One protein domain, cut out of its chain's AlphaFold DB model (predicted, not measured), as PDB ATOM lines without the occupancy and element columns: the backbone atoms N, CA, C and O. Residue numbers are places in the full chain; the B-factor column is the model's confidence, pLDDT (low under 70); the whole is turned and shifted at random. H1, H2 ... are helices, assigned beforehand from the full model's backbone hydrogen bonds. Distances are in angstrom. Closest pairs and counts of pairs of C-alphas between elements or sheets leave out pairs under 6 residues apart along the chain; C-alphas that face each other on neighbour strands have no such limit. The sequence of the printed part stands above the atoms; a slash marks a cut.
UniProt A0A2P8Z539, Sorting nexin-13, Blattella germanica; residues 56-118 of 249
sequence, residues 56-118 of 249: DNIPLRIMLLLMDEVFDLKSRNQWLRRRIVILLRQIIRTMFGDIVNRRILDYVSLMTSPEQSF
ATOM      1  N   ASP A  56      51.125  28.932  54.305       60.03
ATOM      2  CA  ASP A  56      51.053  29.191  52.862       60.03
ATOM      3  C   ASP A  56      50.410  28.064  52.027       60.03
ATOM      4  O   ASP A  56      50.062  28.278  50.866       60.03
ATOM      5  N   ASN A  57      50.215  26.851  52.570       69.25
ATOM      6  CA  ASN A  57      49.639  25.729  51.810       69.25
ATOM      7  C   ASN A  57      48.202  25.420  52.252       69.25
ATOM      8  O   ASN A  57      47.927  24.456  52.972       69.25
ATOM      9  N   ILE A  58      47.272  26.252  51.773       76.50
ATOM     10  CA  ILE A  58      45.829  26.128  52.029       76.50
ATOM     11  C   ILE A  58      45.310  24.692  51.779       76.50
ATOM     12  O   ILE A  58      44.613  24.173  52.657       76.50
ATOM     13  N   PRO A  59      45.653  24.000  50.665       76.75
ATOM     14  CA  PRO A  59      45.194  22.629  50.429       76.75
ATOM     15  C   PRO A  59      45.648  21.637  51.504       76.75
ATOM     16  O   PRO A  59      44.835  20.860  52.005       76.75
ATOM     17  N   LEU A  60      46.922  21.685  51.908       78.56
ATOM     18  CA  LEU A  60      47.457  20.823  52.963       78.56
ATOM     19  C   LEU A  60      46.735  21.061  54.291       78.56
ATOM     20  O   LEU A  60      46.398  20.097  54.975       78.56
ATOM     21  N   ARG A  61      46.444  22.320  54.633       79.31
ATOM     22  CA  ARG A  61      45.719  22.660  55.865       79.31
ATOM     23  C   ARG A  61      44.310  22.068  55.886       79.31
ATOM     24  O   ARG A  61      43.896  21.505  56.897       79.31
ATOM     25  N   ILE A  62      43.589  22.161  54.767       83.25
ATOM     26  CA  ILE A  62      42.246  21.580  54.627       83.25
ATOM     27  C   ILE A  62      42.311  20.052  54.741       83.25
ATOM     28  O   ILE A  62      41.514  19.461  55.468       83.25
ATOM     29  N   MET A  63      43.282  19.412  54.082       83.75
ATOM     30  CA  MET A  63      43.454  17.960  54.164       83.75
ATOM     31  C   MET A  63      43.820  17.500  55.574       83.75
ATOM     32  O   MET A  63      43.310  16.481  56.029       83.75
ATOM     33  N   LEU A  64      44.645  18.255  56.301       81.81
ATOM     34  CA  LEU A  64      44.993  17.934  57.685       81.81
ATOM     35  C   LEU A  64      43.797  17.998  58.622       81.81
ATOM     36  O   LEU A  64      43.630  17.097  59.431       81.81
ATOM     37  N   LEU A  65      42.938  19.008  58.482       83.56
ATOM     38  CA  LEU A  65      41.696  19.058  59.249       83.56
ATOM     39  C   LEU A  65      40.771  17.887  58.944       83.56
ATOM     40  O   LEU A  65      40.146  17.348  59.854       83.56
ATOM     41  N   LEU A  66      40.686  17.499  57.671       87.06
ATOM     42  CA  LEU A  66      39.912  16.331  57.282       87.06
ATOM     43  C   LEU A  66      40.491  15.068  57.926       87.06
ATOM     44  O   LEU A  66      39.733  14.273  58.463       87.06
ATOM     45  N   MET A  67      41.814  14.888  57.916       84.75
ATOM     46  CA  MET A  67      42.450  13.742  58.572       84.75
ATOM     47  C   MET A  67      42.290  13.778  60.095       84.75
ATOM     48  O   MET A  67      42.067  12.725  60.686       84.75
ATOM     49  N   ASP A  68      42.354  14.961  60.717       83.62
ATOM     50  CA  ASP A  68      42.104  15.141  62.150       83.62
ATOM     51  C   ASP A  68      40.684  14.668  62.517       83.62
ATOM     52  O   ASP A  68      40.511  14.010  63.541       83.62
ATOM     53  N   GLU A  69      39.685  14.945  61.671       85.62
ATOM     54  CA  GLU A  69      38.295  14.513  61.868       85.62
ATOM     55  C   GLU A  69      38.071  13.028  61.525       85.62
ATOM     56  O   GLU A  69      37.379  12.311  62.243       85.62
ATOM     57  N   VAL A  70      38.677  12.538  60.441       87.44
ATOM     58  CA  VAL A  70      38.509  11.161  59.953       87.44
ATOM     59  C   VAL A  70      39.172  10.144  60.879       87.44
ATOM     60  O   VAL A  70      38.584   9.103  61.169       87.44
ATOM     61  N   PHE A  71      40.391  10.427  61.340       83.69
ATOM     62  CA  PHE A  71      41.172   9.511  62.174       83.69
ATOM     63  C   PHE A  71      41.121   9.845  63.668       83.69
ATOM     64  O   PHE A  71      41.806   9.184  64.446       83.69
ATOM     65  N   ASP A  72      40.320  10.840  64.065       77.81
ATOM     66  CA  ASP A  72      40.204  11.318  65.446       77.81
ATOM     67  C   ASP A  72      41.581  11.626  66.065       77.81
ATOM     68  O   ASP A  72      41.993  11.098  67.099       77.81
ATOM     69  N   LEU A  73      42.348  12.477  65.377       71.62
ATOM     70  CA  LEU A  73      43.731  12.813  65.755       71.62
ATOM     71  C   LEU A  73      43.811  13.797  66.927       71.62
ATOM     72  O   LEU A  73      44.907  14.199  67.335       71.62
ATOM     73  N   LYS A  74      42.659  14.209  67.469       62.53
ATOM     74  CA  LYS A  74      42.568  15.157  68.576       62.53
ATOM     75  C   LYS A  74      43.143  14.484  69.836       62.53
ATOM     76  O   LYS A  74      42.625  13.501  70.345       62.53
ATOM     77  N   SER A  75      44.295  15.009  70.258       56.12
ATOM     78  CA  SER A  75      45.111  14.702  71.450       56.12
ATOM     79  C   SER A  75      45.732  13.306  71.626       56.12
ATOM     80  O   SER A  75      46.698  13.211  72.382       56.12
ATOM     81  N   ARG A  76      45.302  12.243  70.929       56.81
ATOM     82  CA  ARG A  76      45.782  10.882  71.256       56.81
ATOM     83  C   ARG A  76      47.176  10.506  70.728       56.81
ATOM     84  O   ARG A  76      47.832   9.705  71.377       56.81
ATOM     85  N   ASN A  77      47.653  11.063  69.602       64.88
ATOM     86  CA  ASN A  77      48.954  10.691  69.004       64.88
ATOM     87  C   ASN A  77      49.610  11.812  68.163       64.88
ATOM     88  O   ASN A  77      49.496  11.836  66.934       64.88
ATOM     89  N   GLN A  78      50.386  12.705  68.793       73.38
ATOM     90  CA  GLN A  78      51.165  13.734  68.068       73.38
ATOM     91  C   GLN A  78      52.148  13.132  67.051       73.38
ATOM     92  O   GLN A  78      52.411  13.722  66.003       73.38
ATOM     93  N   TRP A  79      52.667  11.935  67.331       76.81
ATOM     94  CA  TRP A  79      53.539  11.201  66.416       76.81
ATOM     95  C   TRP A  79      52.823  10.798  65.118       76.81
ATOM     96  O   TRP A  79      53.323  11.058  64.024       76.81
ATOM     97  N   LEU A  80      51.611  10.251  65.229       77.00
ATOM     98  CA  LEU A  80      50.799   9.842  64.082       77.00
ATOM     99  C   LEU A  80      50.371  11.061  63.255       77.00
ATOM    100  O   LEU A  80      50.458  11.041  62.028       77.00
ATOM    101  N   ARG A  81      50.032  12.168  63.924       79.06
ATOM    102  CA  ARG A  81      49.753  13.451  63.272       79.06
ATOM    103  C   ARG A  81      50.943  13.949  62.451       79.06
ATOM    104  O   ARG A  81      50.780  14.272  61.277       79.06
ATOM    105  N   ARG A  82      52.159  13.945  63.018       79.38
ATOM    106  CA  ARG A  82      53.392  14.297  62.285       79.38
ATOM    107  C   ARG A  82      53.605  13.393  61.070       79.38
ATOM    108  O   ARG A  82      53.973  13.882  60.004       79.38
ATOM    109  N   ARG A  83      53.340  12.090  61.198       81.00
ATOM    110  CA  ARG A  83      53.487  11.139  60.090       81.00
ATOM    111  C   ARG A  83      52.472  11.393  58.973       81.00
ATOM    112  O   ARG A  83      52.871  11.436  57.813       81.00
ATOM    113  N   ILE A  84      51.208  11.650  59.311       82.56
ATOM    114  CA  ILE A  84      50.162  12.027  58.348       82.56
ATOM    115  C   ILE A  84      50.521  13.327  57.624       82.56
ATOM    116  O   ILE A  84      50.384  13.389  56.407       82.56
ATOM    117  N   VAL A  85      51.049  14.338  58.323       80.75
ATOM    118  CA  VAL A  85      51.526  15.581  57.686       80.75
ATOM    119  C   VAL A  85      52.583  15.288  56.620       80.75
ATOM    120  O   VAL A  85      52.517  15.846  55.526       80.75
ATOM    121  N   ILE A  86      53.548  14.413  56.915       82.88
ATOM    122  CA  ILE A  86      54.603  14.037  55.963       82.88
ATOM    123  C   ILE A  86      54.000  13.320  54.750       82.88
ATOM    124  O   ILE A  86      54.308  13.687  53.616       82.88
ATOM    125  N   LEU A  87      53.109  12.350  54.976       83.50
ATOM    126  CA  LEU A  87      52.448  11.607  53.901       83.50
ATOM    127  C   LEU A  87      51.596  12.513  53.012       83.50
ATOM    128  O   LEU A  87      51.739  12.481  51.795       83.50
ATOM    129  N   LEU A  88      50.750  13.359  53.603       83.44
ATOM    130  CA  LEU A  88      49.915  14.296  52.854       83.44
ATOM    131  C   LEU A  88      50.761  15.280  52.054       83.44
ATOM    132  O   LEU A  88      50.439  15.569  50.907       83.44
ATOM    133  N   ARG A  89      51.866  15.771  52.622       83.06
ATOM    134  CA  ARG A  89      52.791  16.651  51.904       83.06
ATOM    135  C   ARG A  89      53.418  15.940  50.707       83.06
ATOM    136  O   ARG A  89      53.541  16.556  49.650       83.06
ATOM    137  N   GLN A  90      53.792  14.670  50.864       83.19
ATOM    138  CA  GLN A  90      54.318  13.860  49.768       83.19
ATOM    139  C   GLN A  90      53.258  13.649  48.686       83.19
ATOM    140  O   GLN A  90      53.533  13.939  47.530       83.19
ATOM    141  N   ILE A  91      52.043  13.239  49.066       83.00
ATOM    142  CA  ILE A  91      50.923  13.050  48.138       83.00
ATOM    143  C   ILE A  91      50.630  14.348  47.386       83.00
ATOM    144  O   ILE A  91      50.535  14.341  46.167       83.00
ATOM    145  N   ILE A  92      50.524  15.481  48.082       79.94
ATOM    146  CA  ILE A  92      50.262  16.771  47.438       79.94
ATOM    147  C   ILE A  92      51.372  17.102  46.444       79.94
ATOM    148  O   ILE A  92      51.058  17.499  45.331       79.94
ATOM    149  N   ARG A  93      52.646  16.889  46.799       80.69
ATOM    150  CA  ARG A  93      53.771  17.103  45.878       80.69
ATOM    151  C   ARG A  93      53.729  16.188  44.658       80.69
ATOM    152  O   ARG A  93      53.979  16.671  43.565       80.69
ATOM    153  N   THR A  94      53.413  14.905  44.829       80.88
ATOM    154  CA  THR A  94      53.343  13.952  43.709       80.88
ATOM    155  C   THR A  94      52.120  14.171  42.827       80.88
ATOM    156  O   THR A  94      52.164  13.885  41.639       80.88
ATOM    157  N   MET A  95      51.021  14.654  43.406       77.19
ATOM    158  CA  MET A  95      49.755  14.863  42.704       77.19
ATOM    159  C   MET A  95      49.652  16.260  42.074       77.19
ATOM    160  O   MET A  95      48.794  16.465  41.214       77.19
ATOM    161  N   PHE A  96      50.487  17.222  42.488       73.19
ATOM    162  CA  PHE A  96      50.433  18.589  41.974       73.19
ATOM    163  C   PHE A  96      50.764  18.652  40.480       73.19
ATOM    164  O   PHE A  96      51.706  18.019  40.010       73.19
ATOM    165  N   GLY A  97      49.994  19.461  39.750       69.19
ATOM    166  CA  GLY A  97      50.181  19.691  38.320       69.19
ATOM    167  C   GLY A  97      49.522  18.610  37.469       69.19
ATOM    168  O   GLY A  97      48.315  18.650  37.237       69.19
ATOM    169  N   ASP A  98      50.302  17.647  36.995       78.75
ATOM    170  CA  ASP A  98      49.942  16.884  35.796       78.75
ATOM    171  C   ASP A  98      48.911  15.788  36.060       78.75
ATOM    172  O   ASP A  98      47.978  15.606  35.278       78.75
ATOM    173  N   ILE A  99      49.058  15.059  37.171       85.25
ATOM    174  CA  ILE A  99      48.190  13.918  37.487       85.25
ATOM    175  C   ILE A  99      46.776  14.411  37.780       85.25
ATOM    176  O   ILE A  99      45.817  13.917  37.189       85.25
ATOM    177  N   VAL A 100      46.636  15.394  38.672       82.56
ATOM    178  CA  VAL A 100      45.319  15.942  39.019       82.56
ATOM    179  C   VAL A 100      44.700  16.649  37.821       82.56
ATOM    180  O   VAL A 100      43.524  16.419  37.556       82.56
ATOM    181  N   ASN A 101      45.465  17.438  37.060       83.81
ATOM    182  CA  ASN A 101      44.932  18.098  35.871       83.81
ATOM    183  C   ASN A 101      44.413  17.080  34.843       83.81
ATOM    184  O   ASN A 101      43.280  17.201  34.387       83.81
ATOM    185  N   ARG A 102      45.177  16.016  34.554       88.62
ATOM    186  CA  ARG A 102      44.718  14.921  33.681       88.62
ATOM    187  C   ARG A 102      43.450  14.263  34.216       88.62
ATOM    188  O   ARG A 102      42.496  14.114  33.470       88.62
ATOM    189  N   ARG A 103      43.389  13.950  35.514       87.50
ATOM    190  CA  ARG A 103      42.189  13.350  36.122       87.50
ATOM    191  C   ARG A 103      40.968  14.260  36.059       87.50
ATOM    192  O   ARG A 103      39.866  13.761  35.852       87.50
ATOM    193  N   ILE A 104      41.149  15.567  36.234       85.19
ATOM    194  CA  ILE A 104      40.067  16.539  36.073       85.19
ATOM    195  C   ILE A 104      39.585  16.528  34.622       85.19
ATOM    196  O   ILE A 104      38.386  16.405  34.399       85.19
ATOM    197  N   LEU A 105      40.496  16.598  33.649       87.62
ATOM    198  CA  LEU A 105      40.149  16.576  32.226       87.62
ATOM    199  C   LEU A 105      39.444  15.278  31.820       87.62
ATOM    200  O   LEU A 105      38.407  15.339  31.165       87.62
ATOM    201  N   ASP A 106      39.944  14.123  32.265       89.81
ATOM    202  CA  ASP A 106      39.321  12.818  32.028       89.81
ATOM    203  C   ASP A 106      37.891  12.789  32.575       89.81
ATOM    204  O   ASP A 106      36.960  12.329  31.911       89.81
ATOM    205  N   TYR A 107      37.697  13.311  33.788       86.06
ATOM    206  CA  TYR A 107      36.388  13.330  34.427       86.06
ATOM    207  C   TYR A 107      35.429  14.307  33.746       86.06
ATOM    208  O   TYR A 107      34.269  13.974  33.527       86.06
ATOM    209  N   VAL A 108      35.903  15.495  33.369       84.56
ATOM    210  CA  VAL A 108      35.109  16.470  32.611       84.56
ATOM    211  C   VAL A 108      34.718  15.893  31.253       84.56
ATOM    212  O   VAL A 108      33.558  16.009  30.866       84.56
ATOM    213  N   SER A 109      35.644  15.222  30.566       85.31
ATOM    214  CA  SER A 109      35.382  14.522  29.305       85.31
ATOM    215  C   SER A 109      34.301  13.451  29.478       85.31
ATOM    216  O   SER A 109      33.321  13.431  28.735       85.31
ATOM    217  N   LEU A 110      34.400  12.633  30.532       84.31
ATOM    218  CA  LEU A 110      33.390  11.627  30.858       84.31
ATOM    219  C   LEU A 110      32.018  12.252  31.157       84.31
ATOM    220  O   LEU A 110      31.013  11.785  30.634       84.31
ATOM    221  N   MET A 111      31.958  13.306  31.973       77.94
ATOM    222  CA  MET A 111      30.699  13.970  32.345       77.94
ATOM    223  C   MET A 111      30.064  14.747  31.182       77.94
ATOM    224  O   MET A 111      28.849  14.910  31.141       77.94
ATOM    225  N   THR A 112      30.879  15.223  30.240       76.88
ATOM    226  CA  THR A 112      30.419  15.944  29.038       76.88
ATOM    227  C   THR A 112      30.160  14.989  27.871       76.88
ATOM    228  O   THR A 112      29.698  15.412  26.812       76.88
ATOM    229  N   SER A 113      30.423  13.690  28.050       78.25
ATOM    230  CA  SER A 113      30.086  12.684  27.049       78.25
ATOM    231  C   SER A 113      28.574  12.688  26.776       78.25
ATOM    232  O   SER A 113      27.776  12.924  27.688       78.25
ATOM    233  N   PRO A 114      28.141  12.424  25.531       68.81
ATOM    234  CA  PRO A 114      26.730  12.499  25.148       68.81
ATOM    235  C   PRO A 114      25.823  11.575  25.975       68.81
ATOM    236  O   PRO A 114      24.650  11.884  26.164       68.81
ATOM    237  N   GLU A 115      26.369  10.488  26.526       69.19
ATOM    238  CA  GLU A 115      25.647   9.531  27.374       69.19
ATOM    239  C   GLU A 115      25.446  10.013  28.819       69.19
ATOM    240  O   GLU A 115      24.497   9.599  29.485       69.19
ATOM    241  N   GLN A 116      26.344  10.864  29.326       66.50
ATOM    242  CA  GLN A 116      26.329  11.355  30.713       66.50
ATOM    243  C   GLN A 116      26.013  12.852  30.812       66.50
ATOM    244  O   GLN A 116      25.955  13.394  31.917       66.50
ATOM    245  N   SER A 117      25.777  13.512  29.674       70.75
ATOM    246  CA  SER A 117      25.464  14.931  29.625       70.75
ATOM    247  C   SER A 117      24.187  15.232  30.407       70.75
ATOM    248  O   SER A 117      23.154  14.583  30.249       70.75
ATOM    249  N   PHE A 118      24.238  16.282  31.223       69.31
ATOM    250  CA  PHE A 118      23.050  16.833  31.876       69.31
ATOM    251  C   PHE A 118      22.076  17.483  30.874       69.31
ATOM    252  O   PHE A 118      20.906  17.693  31.208       69.31
TER     253      PHE A 118
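Overview. This is residues 56 to 118 of the 249 residues of the protein "Sorting nexin-13" of Blattella germanica (UniProt A0A2P8Z539). Two helices, H2 and H3, meet near their ends as a wide open V, and H1 packs across H2 on its side, crossing it at 47 degrees. H3 makes the other arm of the V, and of it residues 101 to 108 and 110 to 112 stick out with no other part packed on them. The printed part has 63 residues with three named helices, H1, H2 and H3 in that order along the chain, and no named strand; the class is all helix. The whole is only just extended, close to loose, with a radius of gyration of the C-alphas of 16.3 A, and the C-alphas span 50 by 22 by 18 A.

Along the chain. The longest helix, H2, takes residues 78 to 95 and measures 25.4 A from first to last C-alpha, beginning at C-alpha 78 (51.165, 13.734, 68.068). H1 takes residues 58 to 70, 18.4 A long, beginning at C-alpha 58 (45.829, 26.128, 52.029). H3 takes residues 98 to 112, 20.7 A long, ending at C-alpha 112 (30.419, 15.944, 29.038).

Arrangement. H1 and H2 touch, the closest C-alphas being those of Leu 60 and Arg 89, 6.9 A apart. Their lines stand at a steep tilt of 47 degrees, and they run opposite ways. H2 and H3 meet only through their link. H1 and H3 are apart. In H1, H2 and H3 every O i to N i+4 pair is within hydrogen-bond range.

Size, cuts and confidence. The two C-alphas farthest apart, those of Arg 76 and Pro 114, are 49.9 A apart. The printed part has no cut. The link from H2 to H3 is tight, with 2 residues, and the link from H1 to H2 is short, with 7. The mean pLDDT of the printed part is 78.6; residues 56 to 57, 74 to 77, 97, 114 to 116 and 118 are under 70.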